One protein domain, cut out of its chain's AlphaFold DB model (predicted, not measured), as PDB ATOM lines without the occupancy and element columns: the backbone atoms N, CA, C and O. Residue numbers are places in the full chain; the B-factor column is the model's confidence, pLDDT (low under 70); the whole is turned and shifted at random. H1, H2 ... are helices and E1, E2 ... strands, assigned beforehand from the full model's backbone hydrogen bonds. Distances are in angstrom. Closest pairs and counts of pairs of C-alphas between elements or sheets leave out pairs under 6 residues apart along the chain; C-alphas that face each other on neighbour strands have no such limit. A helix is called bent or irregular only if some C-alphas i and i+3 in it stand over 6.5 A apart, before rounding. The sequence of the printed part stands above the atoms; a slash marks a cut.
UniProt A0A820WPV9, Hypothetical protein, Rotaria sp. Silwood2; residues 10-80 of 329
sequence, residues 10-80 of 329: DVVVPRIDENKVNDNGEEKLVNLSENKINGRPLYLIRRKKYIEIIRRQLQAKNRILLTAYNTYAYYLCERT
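Overview. This is residues 10 to 80 of the 329 residues of the protein "Hypothetical protein" of Rotaria sp. Silwood2 (UniProt A0A820WPV9). A strongly twisted five-stranded sheet, order E2 E3 E1 E5 E4, has one helix, H1, packed mainly beside E4, and a wide loop, residues 15 to 28, at one end of the long axis. The 71 printed residues run E1 E2 E3 H1 E4 E5; the sheet and class are mixed. It is compact, radius of gyration of the C-alphas 12.4 A, spanning 39 by 27 by 24 A.

Along the chain. E1, residues 10 to 14, begins at C-alpha (225.084, 167.551, 226.885). E3 is 40 to 45, 16.2 A; E2, 29 to 37, 17.0 A, bends by 91 degrees at residue 34. E4 is 63 to 67; E5, 74 to 78, ends at (221.016, 161.412, 220.728). H1, 48 to 59, 17.8 A, is only just irregular: C-alphas 49 and 52 are 6.9 A apart.

Arrangement. E3 and E1 are parallel, N 43 to O 11 3.0 A; E1 and E5 antiparallel, N 12 to O 74 2.8 A. Hairpins are E2 and E3, N 32 to O 42 2.8 A, and E4 and E5, N 66 to O 75 2.8 A. H1 is on the sheet, making two layers, height 7.7 A; C-alphas of Leu 58 and Ile 64 are its closest to E4, 6.0 A. E3, H1, E4 form a split strand-helix-strand unit, E1 and E5 between its strands, with a right-handed crossover. In H1, 6 of 8 O i to N i+4 pairs are within hydrogen-bond range.

Size, cuts and confidence. The farthest C-alphas, Asn 22 and Thr 80, are 39.3 A apart. The printed part has no cut; E1 to E2 is a long link. Residues 10 to 27, 33 to 39 and 69 to 72 have pLDDT under 70.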
ATOM      1  N   ASP A  10     224.965 166.833 225.610       66.62
ATOM      2  CA  ASP A  10     225.084 167.551 226.885       66.62
ATOM      3  C   ASP A  10     226.080 166.877 227.843       66.62
ATOM      4  O   ASP A  10     226.301 165.663 227.786       66.62
ATOM      5  N   VAL A  11     226.693 167.663 228.738       60.66
ATOM      6  CA  VAL A  11     227.661 167.161 229.729       60.66
ATOM      7  C   VAL A  11     226.957 166.913 231.055       60.66
ATOM      8  O   VAL A  11     226.276 167.781 231.600       60.66
ATOM      9  N   VAL A  12     227.154 165.720 231.604       63.72
ATOM     10  CA  VAL A  12     226.550 165.297 232.863       63.72
ATOM     11  C   VAL A  12     227.656 164.910 233.836       63.72
ATOM     12  O   VAL A  12     228.441 164.009 233.568       63.72
ATOM     13  N   VAL A  13     227.728 165.560 234.991       61.72
ATOM     14  CA  VAL A  13     228.731 165.263 236.024       61.72
ATOM     15  C   VAL A  13     228.018 164.634 237.226       61.72
ATOM     16  O   VAL A  13     226.960 165.112 237.633       61.72
ATOM     17  N   PRO A  14     228.510 163.531 237.806       56.78
ATOM     18  CA  PRO A  14     227.965 162.988 239.037       56.78
ATOM     19  C   PRO A  14     228.457 163.809 240.229       56.78
ATOM     20  O   PRO A  14     229.581 164.307 240.249       56.78
ATOM     21  N   ARG A  15     227.612 163.929 241.252       56.16
ATOM     22  CA  ARG A  15     227.990 164.571 242.515       56.16
ATOM     23  C   ARG A  15     229.084 163.745 243.210       56.16
ATOM     24  O   ARG A  15     228.920 162.537 243.357       56.16
ATOM     25  N   ILE A  16     230.181 164.395 243.613       49.84
ATOM     26  CA  ILE A  16     231.368 163.739 244.199       49.84
ATOM     27  C   ILE A  16     231.233 163.535 245.724       49.84
ATOM     28  O   ILE A  16     231.842 162.619 246.262       49.84
ATOM     29  N   ASP A  17     230.376 164.301 246.410       46.34
ATOM     30  CA  ASP A  17     230.207 164.220 247.869       46.34
ATOM     31  C   ASP A  17     228.846 163.647 248.294       46.34
ATOM     32  O   ASP A  17     227.799 164.265 248.071       46.34
ATOM     33  N   GLU A  18     228.870 162.498 248.980       48.16
ATOM     34  CA  GLU A  18     227.702 161.893 249.644       48.16
ATOM     35  C   GLU A  18     227.414 162.510 251.030       48.16
ATOM     36  O   GLU A  18     226.306 162.369 251.545       48.16
ATOM     37  N   ASN A  19     228.366 163.246 251.621       42.16
ATOM     38  CA  ASN A  19     228.348 163.583 253.054       42.16
ATOM     39  C   ASN A  19     227.876 164.996 253.422       42.16
ATOM     40  O   ASN A  19     227.929 165.370 254.594       42.16
ATOM     41  N   LYS A  20     227.393 165.806 252.477       44.16
ATOM     42  CA  LYS A  20     226.827 167.123 252.807       44.16
ATOM     43  C   LYS A  20     225.529 167.369 252.053       44.16
ATOM     44  O   LYS A  20     225.546 167.661 250.857       44.16
ATOM     45  N   VAL A  21     224.436 167.277 252.820       42.91
ATOM     46  CA  VAL A  21     223.148 168.002 252.756       42.91
ATOM     47  C   VAL A  21     221.991 167.031 253.043       42.91
ATOM     48  O   VAL A  21     221.821 166.032 252.348       42.91
ATOM     49  N   ASN A  22     221.174 167.361 254.053       46.12
ATOM     50  CA  ASN A  22     219.825 166.816 254.228       46.12
ATOM     51  C   ASN A  22     218.999 167.187 252.990       46.12
ATOM     52  O   ASN A  22     218.559 168.326 252.859       46.12
ATOM     53  N   ASP A  23     218.844 166.250 252.058       50.16
ATOM     54  CA  ASP A  23     218.204 166.506 250.770       50.16
ATOM     55  C   ASP A  23     216.945 165.642 250.621       50.16
ATOM     56  O   ASP A  23     217.015 164.469 250.238       50.16
ATOM     57  N   ASN A  24     215.799 166.250 250.948       48.66
ATOM     58  CA  ASN A  24     214.442 165.716 250.769       48.66
ATOM     59  C   ASN A  24     213.925 165.873 249.320       48.66
ATOM     60  O   ASN A  24     212.742 165.667 249.067       48.66
ATOM     61  N   GLY A  25     214.768 166.270 248.358       52.56
ATOM     62  CA  GLY A  25     214.346 166.501 246.973       52.56
ATOM     63  C   GLY A  25     214.179 165.220 246.143       52.56
ATOM     64  O   GLY A  25     215.100 164.409 246.035       52.56
ATOM     65  N   GLU A  26     213.027 165.079 245.478       58.00
ATOM     66  CA  GLU A  26     212.718 163.985 244.536       58.00
ATOM     67  C   GLU A  26     213.467 164.087 243.189       58.00
ATOM     68  O   GLU A  26     213.508 163.123 242.415       58.00
ATOM     69  N   GLU A  27     214.082 165.236 242.879       63.66
ATOM     70  CA  GLU A  27     214.718 165.464 241.579       63.66
ATOM     71  C   GLU A  27     216.036 164.691 241.398       63.66
ATOM     72  O   GLU A  27     217.043 164.946 242.056       63.66
ATOM     73  N   LYS A  28     216.053 163.749 240.446       72.62
ATOM     74  CA  LYS A  28     217.191 162.842 240.186       72.62
ATOM     75  C   LYS A  28     218.311 163.478 239.351       72.62
ATOM     76  O   LYS A  28     219.479 163.125 239.539       72.62
ATOM     77  N   LEU A  29     217.951 164.397 238.452       72.44
ATOM     78  CA  LEU A  29     218.843 165.138 237.558       72.44
ATOM     79  C   LEU A  29     218.595 166.637 237.757       72.44
ATOM     80  O   LEU A  29     217.471 167.092 237.565       72.44
ATOM     81  N   VAL A  30     219.628 167.389 238.133       74.31
ATOM     82  CA  VAL A  30     219.542 168.844 238.335       74.31
ATOM     83  C   VAL A  30     220.213 169.539 237.163       74.31
ATOM     84  O   VAL A  30     221.351 169.216 236.833       74.31
ATOM     85  N   ASN A  31     219.518 170.483 236.533       74.19
ATOM     86  CA  ASN A  31     220.128 171.347 235.530       74.19
ATOM     87  C   ASN A  31     220.937 172.439 236.244       74.19
ATOM     88  O   ASN A  31     220.374 173.215 237.010       74.19
ATOM     89  N   LEU A  32     222.243 172.480 236.000       70.31
ATOM     90  CA  LEU A  32     223.162 173.504 236.488       70.31
ATOM     91  C   LEU A  32     223.446 174.541 235.392       70.31
ATOM     92  O   LEU A  32     224.556 175.046 235.334       70.31
ATOM     93  N   SER A  33     222.481 174.842 234.516       63.41
ATOM     94  CA  SER A  33     222.616 175.653 233.289       63.41
ATOM     95  C   SER A  33     223.247 177.042 233.444       63.41
ATOM     96  O   SER A  33     223.639 177.629 232.436       63.41
ATOM     97  N   GLU A  34     223.348 177.571 234.666       64.00
ATOM     98  CA  GLU A  34     224.155 178.762 234.976       64.00
ATOM     99  C   GLU A  34     225.659 178.513 234.745       64.00
ATOM    100  O   GLU A  34     226.395 179.420 234.368       64.00
ATOM    101  N   ASN A  35     226.099 177.261 234.869       60.12
ATOM    102  CA  ASN A  35     227.417 176.771 234.501       60.12
ATOM    103  C   ASN A  35     227.347 176.108 233.122       60.12
ATOM    104  O   ASN A  35     226.686 175.082 232.935       60.12
ATOM    105  N   LYS A  36     228.057 176.682 232.149       63.19
ATOM    106  CA  LYS A  36     228.181 176.120 230.800       63.19
ATOM    107  C   LYS A  36     229.585 175.579 230.579       63.19
ATOM    108  O   LYS A  36     230.561 176.257 230.884       63.19
ATOM    109  N   ILE A  37     229.686 174.395 229.981       62.84
ATOM    110  CA  ILE A  37     230.955 173.862 229.468       62.84
ATOM    111  C   ILE A  37     230.899 173.973 227.949       62.84
ATOM    112  O   ILE A  37     230.055 173.340 227.319       62.84
ATOM    113  N   ASN A  38     231.762 174.805 227.358       66.00
ATOM    114  CA  ASN A  38     231.771 175.081 225.913       66.00
ATOM    115  C   ASN A  38     230.384 175.499 225.378       66.00
ATOM    116  O   ASN A  38     229.928 175.017 224.345       66.00
ATOM    117  N   GLY A  39     229.664 176.335 226.134       67.69
ATOM    118  CA  GLY A  39     228.319 176.796 225.771       67.69
ATOM    119  C   GLY A  39     227.182 175.790 226.006       67.69
ATOM    120  O   GLY A  39     226.021 176.163 225.832       67.69
ATOM    121  N   ARG A  40     227.482 174.562 226.452       71.19
ATOM    122  CA  ARG A  40     226.499 173.488 226.685       71.19
ATOM    123  C   ARG A  40     226.028 173.447 228.138       71.19
ATOM    124  O   ARG A  40     226.844 173.694 229.033       71.19
ATOM    125  N   PRO A  41     224.747 173.131 228.392       70.38
ATOM    126  CA  PRO A  41     224.225 172.995 229.743       70.38
ATOM    127  C   PRO A  41     224.896 171.833 230.484       70.38
ATOM    128  O   PRO A  41     225.157 170.763 229.931       70.38
ATOM    129  N   LEU A  42     225.176 172.072 231.763       75.56
ATOM    130  CA  LEU A  42     225.729 171.085 232.677       75.56
ATOM    131  C   LEU A  42     224.604 170.463 233.504       75.56
ATOM    132  O   LEU A  42     223.810 171.182 234.108       75.56
ATOM    133  N   TYR A  43     224.564 169.137 233.601       79.00
ATOM    134  CA  TYR A  43     223.611 168.436 234.464       79.00
ATOM    135  C   TYR A  43     224.317 167.684 235.591       79.00
ATOM    136  O   TYR A  43     225.378 167.096 235.394       79.00
ATOM    137  N   LEU A  44     223.699 167.659 236.769       79.75
ATOM    138  CA  LEU A  44     224.181 166.938 237.944       79.75
ATOM    139  C   LEU A  44     223.299 165.723 238.232       79.75
ATOM    140  O   LEU A  44     222.098 165.864 238.475       79.75
ATOM    141  N   ILE A  45     223.901 164.533 238.288       78.94
ATOM    142  CA  ILE A  45     223.232 163.346 238.839       78.94
ATOM    143  C   ILE A  45     223.403 163.375 240.358       78.94
ATOM    144  O   ILE A  45     224.522 163.246 240.861       78.94
ATOM    145  N   ARG A  46     222.294 163.522 241.100       74.31
ATOM    146  CA  ARG A  46     222.350 163.710 242.563       74.31
ATOM    147  C   ARG A  46     222.935 162.516 243.316       74.31
ATOM    148  O   ARG A  46     223.560 162.716 244.349       74.31
ATOM    149  N   ARG A  47     222.683 161.287 242.849       72.75
ATOM    150  CA  ARG A  47     223.130 160.044 243.502       72.75
ATOM    151  C   ARG A  47     223.461 158.968 242.471       72.75
ATOM    152  O   ARG A  47     222.689 158.764 241.534       72.75
ATOM    153  N   LYS A  48     224.535 158.202 242.700       74.62
ATOM    154  CA  LYS A  48     224.989 157.114 241.809       74.62
ATOM    155  C   LYS A  48     223.896 156.073 241.527       74.62
ATOM    156  O   LYS A  48     223.752 155.628 240.392       74.62
ATOM    157  N   LYS A  49     223.049 155.763 242.519       81.00
ATOM    158  CA  LYS A  49     221.905 154.836 242.369       81.00
ATOM    159  C   LYS A  49     220.895 155.241 241.284       81.00
ATOM    160  O   LYS A  49     220.129 154.401 240.826       81.00
ATOM    161  N   TYR A  50     220.865 156.514 240.880       81.88
ATOM    162  CA  TYR A  50     219.945 156.994 239.848       81.88
ATOM    163  C   TYR A  50     220.462 156.793 238.422       81.88
ATOM    164  O   TYR A  50     219.662 156.915 237.501       81.88
ATOM    165  N   ILE A  51     221.738 156.439 238.222       81.62
ATOM    166  CA  ILE A  51     222.331 156.275 236.883       81.62
ATOM    167  C   ILE A  51     221.559 155.244 236.055       81.62
ATOM    168  O   ILE A  51     221.169 155.540 234.932       81.62
ATOM    169  N   GLU A  52     221.273 154.069 236.616       83.31
ATOM    170  CA  GLU A  52     220.558 153.009 235.891       83.31
ATOM    171  C   GLU A  52     219.111 153.392 235.563       83.31
ATOM    172  O   GLU A  52     218.607 153.097 234.480       83.31
ATOM    173  N   ILE A  53     218.448 154.121 236.464       84.88
ATOM    174  CA  ILE A  53     217.096 154.638 236.217       84.88
ATOM    175  C   ILE A  53     217.129 155.671 235.085       84.88
ATOM    176  O   ILE A  53     216.297 155.615 234.182       84.88
ATOM    177  N   ILE A  54     218.101 156.587 235.114       83.19
ATOM    178  CA  ILE A  54     218.291 157.610 234.083       83.19
ATOM    179  C   ILE A  54     218.593 156.945 232.736       83.19
ATOM    180  O   ILE A  54     217.935 157.267 231.754       83.19
ATOM    181  N   ARG A  55     219.499 155.959 232.683       85.88
ATOM    182  CA  ARG A  55     219.815 155.203 231.458       85.88
ATOM    183  C   ARG A  55     218.571 154.592 230.820       85.88
ATOM    184  O   ARG A  55     218.350 154.802 229.632       85.88
ATOM    185  N   ARG A  56     217.719 153.918 231.601       85.00
ATOM    186  CA  ARG A  56     216.464 153.333 231.092       85.00
ATOM    187  C   ARG A  56     215.504 154.393 230.547       85.00
ATOM    188  O   ARG A  56     214.910 154.204 229.490       85.00
ATOM    189  N   GLN A  57     215.367 155.524 231.242       85.00
ATOM    190  CA  GLN A  57     214.509 156.628 230.796       85.00
ATOM    191  C   GLN A  57     215.022 157.302 229.518       85.00
ATOM    192  O   GLN A  57     214.223 157.719 228.685       85.00
ATOM    193  N   LEU A  58     216.343 157.416 229.366       84.69
ATOM    194  CA  LEU A  58     216.984 157.953 228.168       84.69
ATOM    195  C   LEU A  58     216.821 157.012 226.973       84.69
ATOM    196  O   LEU A  58     216.452 157.468 225.894       84.69
ATOM    197  N   GLN A  59     217.012 155.707 227.182       84.00
ATOM    198  CA  GLN A  59     216.836 154.690 226.143       84.00
ATOM    199  C   GLN A  59     215.426 154.725 225.541       84.00
ATOM    200  O   GLN A  59     215.288 154.670 224.323       84.00
ATOM    201  N   ALA A  60     214.392 154.915 226.368       82.88
ATOM    202  CA  ALA A  60     213.008 155.065 225.907       82.88
ATOM    203  C   ALA A  60     212.771 156.302 225.014       82.88
ATOM    204  O   ALA A  60     211.733 156.398 224.366       82.88
ATOM    205  N   LYS A  61     213.713 157.252 224.981       82.50
ATOM    206  CA  LYS A  61     213.663 158.490 224.189       82.50
ATOM    207  C   LYS A  61     214.735 158.551 223.099       82.50
ATOM    208  O   LYS A  61     215.088 159.643 222.670       82.50
ATOM    209  N   ASN A  62     215.283 157.401 222.702       85.12
ATOM    210  CA  ASN A  62     216.388 157.294 221.748       85.12
ATOM    211  C   ASN A  62     217.649 158.086 222.149       85.12
ATOM    212  O   ASN A  62     218.372 158.626 221.319       85.12
ATOM    213  N   ARG A  63     217.928 158.171 223.452       85.25
ATOM    214  CA  ARG A  63     219.115 158.850 223.983       85.25
ATOM    215  C   ARG A  63     219.993 157.889 224.762       85.25
ATOM    216  O   ARG A  63     219.516 156.925 225.361       85.25
ATOM    217  N   ILE A  64     221.286 158.180 224.787       86.00
ATOM    218  CA  ILE A  64     222.299 157.365 225.453       86.00
ATOM    219  C   ILE A  64     223.138 158.212 226.405       86.00
ATOM    220  O   ILE A  64     223.450 159.365 226.127       86.00
ATOM    221  N   LEU A  65     223.499 157.622 227.544       85.69
ATOM    222  CA  LEU A  65     224.423 158.209 228.507       85.69
ATOM    223  C   LEU A  65     225.771 157.489 228.403       85.69
ATOM    224  O   LEU A  65     225.941 156.402 228.963       85.69
ATOM    225  N   LEU A  66     226.704 158.087 227.670       84.56
ATOM    226  CA  LEU A  66     228.058 157.585 227.466       84.56
ATOM    227  C   LEU A  66     228.916 157.915 228.683       84.56
ATOM    228  O   LEU A  66     228.957 159.057 229.127       84.56
ATOM    229  N   THR A  67     229.615 156.925 229.225       80.06
ATOM    230  CA  THR A  67     230.568 157.149 230.316       80.06
ATOM    231  C   THR A  67     231.901 157.586 229.726       80.06
ATOM    232  O   THR A  67     232.458 156.889 228.879       80.06
ATOM    233  N   ALA A  68     232.439 158.710 230.185       73.25
ATOM    234  CA  ALA A  68     233.785 159.116 229.823       73.25
ATOM    235  C   ALA A  68     234.802 158.321 230.660       73.25
ATOM    236  O   ALA A  68     234.661 158.186 231.873       73.25
ATOM    237  N   TYR A  69     235.830 157.763 230.029       63.84
ATOM    238  CA  TYR A  69     236.869 157.026 230.751       63.84
ATOM    239  C   TYR A  69     237.763 158.002 231.526       63.84
ATOM    240  O   TYR A  69     238.121 159.055 231.007       63.84
ATOM    241  N   ASN A  70     238.101 157.667 232.773       59.78
ATOM    242  CA  ASN A  70     238.928 158.462 233.700       59.78
ATOM    243  C   ASN A  70     238.388 159.829 234.139       59.78
ATOM    244  O   ASN A  70     239.002 160.483 234.978       59.78
ATOM    245  N   THR A  71     237.229 160.250 233.650       59.56
ATOM    246  CA  THR A  71     236.506 161.385 234.219       59.56
ATOM    247  C   THR A  71     235.211 160.841 234.780       59.56
ATOM    248  O   THR A  71     234.534 160.076 234.107       59.56
ATOM    249  N   TYR A  72     234.814 161.239 235.984       67.75
ATOM    250  CA  TYR A  72     233.510 160.829 236.507       67.75
ATOM    251  C   TYR A  72     232.340 161.339 235.637       67.75
ATOM    252  O   TYR A  72     231.204 160.971 235.895       67.75
ATOM    253  N   ALA A  73     232.592 162.147 234.603       75.88
ATOM    254  CA  ALA A  73     231.602 162.682 233.686       75.88
ATOM    255  C   ALA A  73     230.961 161.636 232.754       75.88
ATOM    256  O   ALA A  73     231.518 160.592 232.410       75.88
ATOM    257  N   TYR A  74     229.768 161.990 232.301       81.69
ATOM    258  CA  TYR A  74     228.998 161.314 231.279       81.69
ATOM    259  C   TYR A  74     228.628 162.311 230.181       81.69
ATOM    260  O   TYR A  74     228.459 163.504 230.437       81.69
ATOM    261  N   TYR A  75     228.439 161.803 228.972       82.56
ATOM    262  CA  TYR A  75     227.890 162.552 227.853       82.56
ATOM    263  C   TYR A  75     226.514 162.009 227.522       82.56
ATOM    264  O   TYR A  75     226.336 160.810 227.318       82.56
ATOM    265  N   LEU A  76     225.534 162.896 227.497       84.12
ATOM    266  CA  LEU A  76     224.199 162.569 227.045       84.12
ATOM    267  C   LEU A  76     224.109 162.869 225.557       84.12
ATOM    268  O   LEU A  76     224.302 164.016 225.182       84.12
ATOM    269  N   CYS A  77     223.812 161.864 224.740       84.12
ATOM    270  CA  CYS A  77     223.753 161.995 223.289       84.12
ATOM    271  C   CYS A  77     222.424 161.479 222.733       84.12
ATOM    272  O   CYS A  77     221.832 160.542 223.281       84.12
ATOM    273  N   GLU A  78     221.976 162.060 221.625       86.25
ATOM    274  CA  GLU A  78     221.016 161.412 220.728       86.25
ATOM    275  C   GLU A  78     221.685 160.171 220.105       86.25
ATOM    276  O   GLU A  78     222.862 160.207 219.728       86.25
ATOM    277  N   ARG A  79     220.992 159.027 220.123       85.81
ATOM    278  CA  ARG A  79     221.599 157.741 219.764       85.81
ATOM    279  C   ARG A  79     221.840 157.621 218.262       85.81
ATOM    280  O   ARG A  79     222.902 157.140 217.880       85.81
ATOM    281  N   THR A  80     220.878 158.031 217.448       87.62
ATOM    282  CA  THR A  80     220.946 157.956 215.988       87.62
ATOM    283  C   THR A  80     222.035 158.876 215.443       87.62
ATOM    284  O   THR A  80     222.887 158.403 214.701       87.62
TER     285      THR A  80